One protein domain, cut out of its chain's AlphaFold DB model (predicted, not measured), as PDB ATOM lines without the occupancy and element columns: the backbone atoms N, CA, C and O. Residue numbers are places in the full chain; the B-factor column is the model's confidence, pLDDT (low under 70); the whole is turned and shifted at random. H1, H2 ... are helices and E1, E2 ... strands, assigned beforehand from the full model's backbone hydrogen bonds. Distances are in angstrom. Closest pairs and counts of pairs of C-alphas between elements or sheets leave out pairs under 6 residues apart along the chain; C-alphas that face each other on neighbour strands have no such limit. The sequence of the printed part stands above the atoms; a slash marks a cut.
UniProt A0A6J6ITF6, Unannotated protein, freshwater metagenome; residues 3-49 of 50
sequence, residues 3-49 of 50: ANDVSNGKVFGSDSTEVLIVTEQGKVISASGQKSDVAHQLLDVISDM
ATOM      1  N   ALA A   3      23.256 -16.754 -20.392       93.12
ATOM      2  CA  ALA A   3      24.466 -17.213 -19.718       93.12
ATOM      3  C   ALA A   3      25.069 -16.063 -18.909       93.12
ATOM      4  O   ALA A   3      25.111 -14.940 -19.393       93.12
ATOM      5  N   ASN A   4      25.534 -16.336 -17.693       89.12
ATOM      6  CA  ASN A   4      26.171 -15.351 -16.818       89.12
ATOM      7  C   ASN A   4      27.683 -15.596 -16.766       89.12
ATOM      8  O   ASN A   4      28.099 -16.751 -16.638       89.12
ATOM      9  N   ASP A   5      28.495 -14.540 -16.813       89.19
ATOM     10  CA  ASP A   5      29.920 -14.641 -16.509       89.19
ATOM     11  C   ASP A   5      30.118 -14.758 -14.994       89.19
ATOM     12  O   ASP A   5      29.911 -13.825 -14.217       89.19
ATOM     13  N   VAL A   6      30.550 -15.945 -14.584       88.50
ATOM     14  CA  VAL A   6      30.824 -16.306 -13.190       88.50
ATOM     15  C   VAL A   6      32.319 -16.315 -12.868       88.50
ATOM     16  O   VAL A   6      32.716 -16.720 -11.771       88.50
ATOM     17  N   SER A   7      33.163 -15.895 -13.817       86.25
ATOM     18  CA  SER A   7      34.612 -15.842 -13.647       86.25
ATOM     19  C   SER A   7      34.994 -15.018 -12.421       86.25
ATOM     20  O   SER A   7      34.296 -14.085 -12.024       86.25
ATOM     21  N   ASN A   8      36.112 -15.372 -11.786       81.94
ATOM     22  CA  ASN A   8      36.660 -14.633 -10.643       81.94
ATOM     23  C   ASN A   8      35.686 -14.463  -9.454       81.94
ATOM     24  O   ASN A   8      35.852 -13.553  -8.648       81.94
ATOM     25  N   GLY A   9      34.666 -15.321  -9.336       78.00
ATOM     26  CA  GLY A   9      33.716 -15.287  -8.223       78.00
ATOM     27  C   GLY A   9      32.610 -14.230  -8.341       78.00
ATOM     28  O   GLY A   9      31.954 -13.953  -7.340       78.00
ATOM     29  N   LYS A  10      32.343 -13.680  -9.537       77.56
ATOM     30  CA  LYS A  10      31.325 -12.633  -9.817       77.56
ATOM     31  C   LYS A  10      29.847 -13.017  -9.536       77.56
ATOM     32  O   LYS A  10      28.929 -12.308  -9.931       77.56
ATOM     33  N   VAL A  11      29.578 -14.134  -8.859       71.88
ATOM     34  CA  VAL A  11      28.256 -14.794  -8.793       71.88
ATOM     35  C   VAL A  11      27.321 -14.323  -7.680       71.88
ATOM     36  O   VAL A  11      26.126 -14.142  -7.920       71.88
ATOM     37  N   PHE A  12      27.822 -14.141  -6.458       67.38
ATOM     38  CA  PHE A  12      26.974 -13.991  -5.268       67.38
ATOM     39  C   PHE A  12      27.387 -12.764  -4.450       67.38
ATOM     40  O   PHE A  12      28.569 -12.531  -4.231       67.38
ATOM     41  N   GLY A  13      26.408 -11.954  -4.033       73.69
ATOM     42  CA  GLY A  13      26.637 -10.716  -3.272       73.69
ATOM     43  C   GLY A  13      27.106  -9.503  -4.091       73.69
ATOM     44  O   GLY A  13      27.123  -8.401  -3.559       73.69
ATOM     45  N   SER A  14      27.443  -9.680  -5.374       83.12
ATOM     46  CA  SER A  14      27.695  -8.572  -6.305       83.12
ATOM     47  C   SER A  14      26.384  -8.039  -6.875       83.12
ATOM     48  O   SER A  14      25.559  -8.824  -7.352       83.12
ATOM     49  N   ASP A  15      26.214  -6.718  -6.881       88.12
ATOM     50  CA  ASP A  15      25.129  -6.054  -7.611       88.12
ATOM     51  C   ASP A  15      25.438  -5.923  -9.105       88.12
ATOM     52  O   ASP A  15      24.518  -5.750  -9.896       88.12
ATOM     53  N   SER A  16      26.706  -6.072  -9.507       90.12
ATOM     54  CA  SER A  16      27.134  -6.082 -10.908       90.12
ATOM     55  C   SER A  16      27.131  -7.497 -11.493       90.12
ATOM     56  O   SER A  16      27.479  -8.459 -10.800       90.12
ATOM     57  N   THR A  17      26.751  -7.617 -12.763       92.12
ATOM     58  CA  THR A  17      26.664  -8.868 -13.523       92.12
ATOM     59  C   THR A  17      27.018  -8.625 -14.989       92.12
ATOM     60  O   THR A  17      26.852  -7.520 -15.506       92.12
ATOM     61  N   GLU A  18      27.477  -9.666 -15.675       93.56
ATOM     62  CA  GLU A  18      27.734  -9.664 -17.117       93.56
ATOM     63  C   GLU A  18      27.094 -10.914 -17.716       93.56
ATOM     64  O   GLU A  18      27.317 -12.018 -17.228       93.56
ATOM     65  N   VAL A  19      26.262 -10.752 -18.741       93.81
ATOM     66  CA  VAL A  19      25.490 -11.844 -19.335       93.81
ATOM     67  C   VAL A  19      25.576 -11.848 -20.855       93.81
ATOM     68  O   VAL A  19      25.699 -10.811 -21.508       93.81
ATOM     69  N   LEU A  20      25.439 -13.045 -21.415       95.38
ATOM     70  CA  LEU A  20      25.266 -13.307 -22.832       95.38
ATOM     71  C   LEU A  20      23.869 -13.885 -23.067       95.38
ATOM     72  O   LEU A  20      23.511 -14.927 -22.515       95.38
ATOM     73  N   ILE A  21      23.084 -13.230 -23.911       93.81
ATOM     74  CA  ILE A  21      21.744 -13.655 -24.303       93.81
ATOM     75  C   ILE A  21      21.823 -14.193 -25.730       93.81
ATOM     76  O   ILE A  21      22.325 -13.521 -26.629       93.81
ATOM     77  N   VAL A  22      21.313 -15.406 -25.932       93.81
ATOM     78  CA  VAL A  22      21.214 -16.059 -27.242       93.81
ATOM     79  C   VAL A  22      19.743 -16.323 -27.542       93.81
ATOM     80  O   VAL A  22      19.089 -17.066 -26.795       93.81
ATOM     81  N   THR A  23      19.216 -15.703 -28.599       92.25
ATOM     82  CA  THR A  23      17.832 -15.913 -29.061       92.25
ATOM     83  C   THR A  23      17.732 -17.142 -29.966       92.25
ATOM     84  O   THR A  23      18.741 -17.647 -30.460       92.25
ATOM     85  N   GLU A  24      16.514 -17.631 -30.201       91.44
ATOM     86  CA  GLU A  24      16.266 -18.776 -31.091       91.44
ATOM     87  C   GLU A  24      16.752 -18.520 -32.527       91.44
ATOM     88  O   GLU A  24      17.288 -19.412 -33.176       91.44
ATOM     89  N   GLN A  25      16.657 -17.275 -32.997       91.38
ATOM     90  CA  GLN A  25      17.112 -16.853 -34.326       91.38
ATOM     91  C   GLN A  25      18.642 -16.710 -34.421       91.38
ATOM     92  O   GLN A  25      19.159 -16.256 -35.441       91.38
ATOM     93  N   GLY A  26      19.379 -17.051 -33.360       91.38
ATOM     94  CA  GLY A  26      20.837 -16.951 -33.309       91.38
ATOM     95  C   GLY A  26      21.365 -15.539 -33.044       91.38
ATOM     96  O   GLY A  26      22.564 -15.308 -33.203       91.38
ATOM     97  N   LYS A  27      20.515 -14.586 -32.626       92.44
ATOM     98  CA  LYS A  27      20.973 -13.252 -32.209       92.44
ATOM     99  C   LYS A  27      21.715 -13.376 -30.880       92.44
ATOM    100  O   LYS A  27      21.209 -13.990 -29.940       92.44
ATOM    101  N   VAL A  28      22.899 -12.771 -30.811       94.12
ATOM    102  CA  VAL A  28      23.749 -12.747 -29.615       94.12
ATOM    103  C   VAL A  28      23.815 -11.323 -29.079       94.12
ATOM    104  O   VAL A  28      24.129 -10.395 -29.821       94.12
ATOM    105  N   ILE A  29      23.501 -11.152 -27.797       94.06
ATOM    106  CA  ILE A  29      23.454  -9.852 -27.121       94.06
ATOM    107  C   ILE A  29      24.259  -9.959 -25.829       94.06
ATOM    108  O   ILE A  29      24.016 -10.854 -25.022       94.06
ATOM    109  N   SER A  30      25.214  -9.056 -25.629       94.56
ATOM    110  CA  SER A  30      25.963  -8.926 -24.377       94.56
ATOM    111  C   SER A  30      25.402  -7.776 -23.548       94.56
ATOM    112  O   SER A  30      25.249  -6.671 -24.071       94.56
ATOM    113  N   ALA A  31      25.157  -8.016 -22.265       94.06
ATOM    114  CA  ALA A  31      24.707  -7.007 -21.313       94.06
ATOM    115  C   ALA A  31      25.584  -7.051 -20.060       94.06
ATOM    116  O   ALA A  31      25.912  -8.126 -19.566       94.06
ATOM    117  N   SER A  32      25.973  -5.892 -19.533       93.88
ATOM    118  CA  SER A  32      26.734  -5.801 -18.283       93.88
ATOM    119  C   SER A  32      26.326  -4.564 -17.495       93.88
ATOM    120  O   SER A  32      25.933  -3.556 -18.082       93.88
ATOM    121  N   GLY A  33      26.393  -4.645 -16.170       93.56
ATOM    122  CA  GLY A  33      25.986  -3.558 -15.282       93.56
ATOM    123  C   GLY A  33      25.308  -4.079 -14.026       93.56
ATOM    124  O   GLY A  33      25.522  -5.225 -13.631       93.56
ATOM    125  N   GLN A  34      24.486  -3.243 -13.393       94.06
ATOM    126  CA  GLN A  34      23.727  -3.683 -12.228       94.06
ATOM    127  C   GLN A  34      22.700  -4.742 -12.630       94.06
ATOM    128  O   GLN A  34      22.128  -4.693 -13.720       94.06
ATOM    129  N   LYS A  35      22.417  -5.687 -11.733       93.12
ATOM    130  CA  LYS A  35      21.428  -6.749 -11.957       93.12
ATOM    131  C   LYS A  35      20.058  -6.202 -12.362       93.12
ATOM    132  O   LYS A  35      19.403  -6.812 -13.199       93.12
ATOM    133  N   SER A  36      19.644  -5.061 -11.809       95.12
ATOM    134  CA  SER A  36      18.402  -4.376 -12.190       95.12
ATOM    135  C   SER A  36      18.421  -3.894 -13.639       95.12
ATOM    136  O   SER A  36      17.455  -4.093 -14.368       95.12
ATOM    137  N   ASP A  37      19.527  -3.297 -14.073       95.00
ATOM    138  CA  ASP A  37      19.659  -2.725 -15.415       95.00
ATOM    139  C   ASP A  37      19.718  -3.836 -16.465       95.00
ATOM    140  O   ASP A  37      19.033  -3.782 -17.485       95.00
ATOM    141  N   VAL A  38      20.472  -4.899 -16.169       94.88
ATOM    142  CA  VAL A  38      20.547  -6.096 -17.015       94.88
ATOM    143  C   VAL A  38      19.194  -6.816 -17.080       94.88
ATOM    144  O   VAL A  38      18.831  -7.331 -18.135       94.88
ATOM    145  N   ALA A  39      18.409  -6.815 -15.998       94.69
ATOM    146  CA  ALA A  39      17.053  -7.363 -16.012       94.69
ATOM    147  C   ALA A  39      16.105  -6.559 -16.918       94.69
ATOM    148  O   ALA A  39      15.345  -7.166 -17.669       94.69
ATOM    149  N   HIS A  40      16.171  -5.223 -16.903       96.25
ATOM    150  CA  HIS A  40      15.395  -4.398 -17.837       96.25
ATOM    151  C   HIS A  40      15.780  -4.681 -19.292       96.25
ATOM    152  O   HIS A  40      14.905  -4.952 -20.106       96.25
ATOM    153  N   GLN A  41      17.080  -4.749 -19.597       93.62
ATOM    154  CA  GLN A  41      17.543  -5.098 -20.946       93.62
ATOM    155  C   GLN A  41      17.063  -6.486 -21.385       93.62
ATOM    156  O   GLN A  41      16.718  -6.687 -22.547       93.62
ATOM    157  N   LEU A  42      17.010  -7.456 -20.470       93.44
ATOM    158  CA  LEU A  42      16.473  -8.779 -20.771       93.44
ATOM    159  C   LEU A  42      14.979  -8.722 -21.127       93.44
ATOM    160  O   LEU A  42      14.554  -9.421 -22.045       93.44
ATOM    161  N   LEU A  43      14.192  -7.900 -20.429       94.88
ATOM    162  CA  LEU A  43      12.772  -7.704 -20.739       94.88
ATOM    163  C   LEU A  43      12.573  -7.026 -22.096       94.88
ATOM    164  O   LEU A  43      11.689  -7.446 -22.842       94.88
ATOM    165  N   ASP A  44      13.410  -6.048 -22.443       93.12
ATOM    166  CA  ASP A  44      13.374  -5.395 -23.756       93.12
ATOM    167  C   ASP A  44      13.648  -6.412 -24.872       93.12
ATOM    168  O   ASP A  44      12.883  -6.517 -25.827       93.12
ATOM    169  N   VAL A  45      14.673  -7.258 -24.705       91.50
ATOM    170  CA  VAL A  45      14.983  -8.333 -25.664       91.50
ATOM    171  C   VAL A  45      13.828  -9.319 -25.803       91.50
ATOM    172  O   VAL A  45      13.558  -9.773 -26.909       91.50
ATOM    173  N   ILE A  46      13.153  -9.673 -24.707       91.12
ATOM    174  CA  ILE A  46      11.984 -10.561 -24.765       91.12
ATOM    175  C   ILE A  46      10.824  -9.884 -25.498       91.12
ATOM    176  O   ILE A  46      10.147 -10.535 -26.290       91.12
ATOM    177  N   SER A  47      10.618  -8.593 -25.252       92.88
ATOM    178  CA  SER A  47       9.543  -7.807 -25.859       92.88
ATOM    179  C   SER A  47       9.741  -7.638 -27.366       92.88
ATOM    180  O   SER A  47       8.775  -7.736 -28.111       92.88
ATOM    181  N   ASP A  48      10.987  -7.485 -27.821       88.75
ATOM    182  CA  ASP A  48      11.358  -7.425 -29.242       88.75
ATOM    183  C   ASP A  48      11.115  -8.744 -30.008       88.75
ATOM    184  O   ASP A  48      11.172  -8.759 -31.239       88.75
ATOM    185  N   MET A  49      10.912  -9.867 -29.307       81.81
ATOM    186  CA  MET A  49      10.663 -11.183 -29.917       81.81
ATOM    187  C   MET A  49       9.174 -11.546 -30.023       81.81
ATOM    188  O   MET A  49       8.870 -12.593 -30.602       81.81
TER     189      MET A  49
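What this domain is: This is residues 3 to 49 of the 50 residues of the protein "Unannotated protein" of freshwater metagenome (UniProt A0A6J6ITF6). A hairpin of two strands, E1 and E2, has one helix, H1, folded back over one of its faces. Before the hairpin, residues 3 to 4 pair beside E1, and an unnamed loop then leads round to the start of E1. The printed part has 47 residues, with two named strands and one named helix in the order E1, E2, H1; the two-stranded sheet has the order E1 - E2 and is antiparallel. The class is mixed, helices and strands. The whole is only just compact, close to loose, with a radius of gyration of the C-alphas of 11.2 A, and elongated, spanning 31 by 19 by 11 A.

Where its parts are: Residues 3 to 15 hold no named element. E1, residues 16 to 22, begins at C-alpha 16 (27.134, -6.082, -10.908) and is 20.0 A long from first to last C-alpha. E2, residues 28 to 34, is 19.6 A long. H1, residues 35 to 47, is 18.3 A long and ends at C-alpha 47 (9.543, -7.807, -25.859).

How they stand to each other: Residues 3 to 4 pair antiparallel with residues 19 to 20 of E1. E1 and E2 form a hairpin, antiparallel at 165 degrees between their directions. N 19 and O 31 are 2.8 A apart, and N 33 and O 17 are 3.0 A apart, both within hydrogen-bond range. The closest C-alphas of E1 and H1 are those of Ser 16 and Lys 35, 5.8 A apart. Those of E2 and H1 are Ala 31 and Val 38, 6.1 A apart. In H1 every O i to N i+4 pair is within hydrogen-bond range.

The domain as a whole: The two C-alphas farthest apart, those of Gly 13 and Gln 25, are 33.1 A apart. The printed part has no cut. The links E1 to E2 and E2 to H1 are tight. The mean pLDDT of the printed part is 90.0, and residue 12 is under 70.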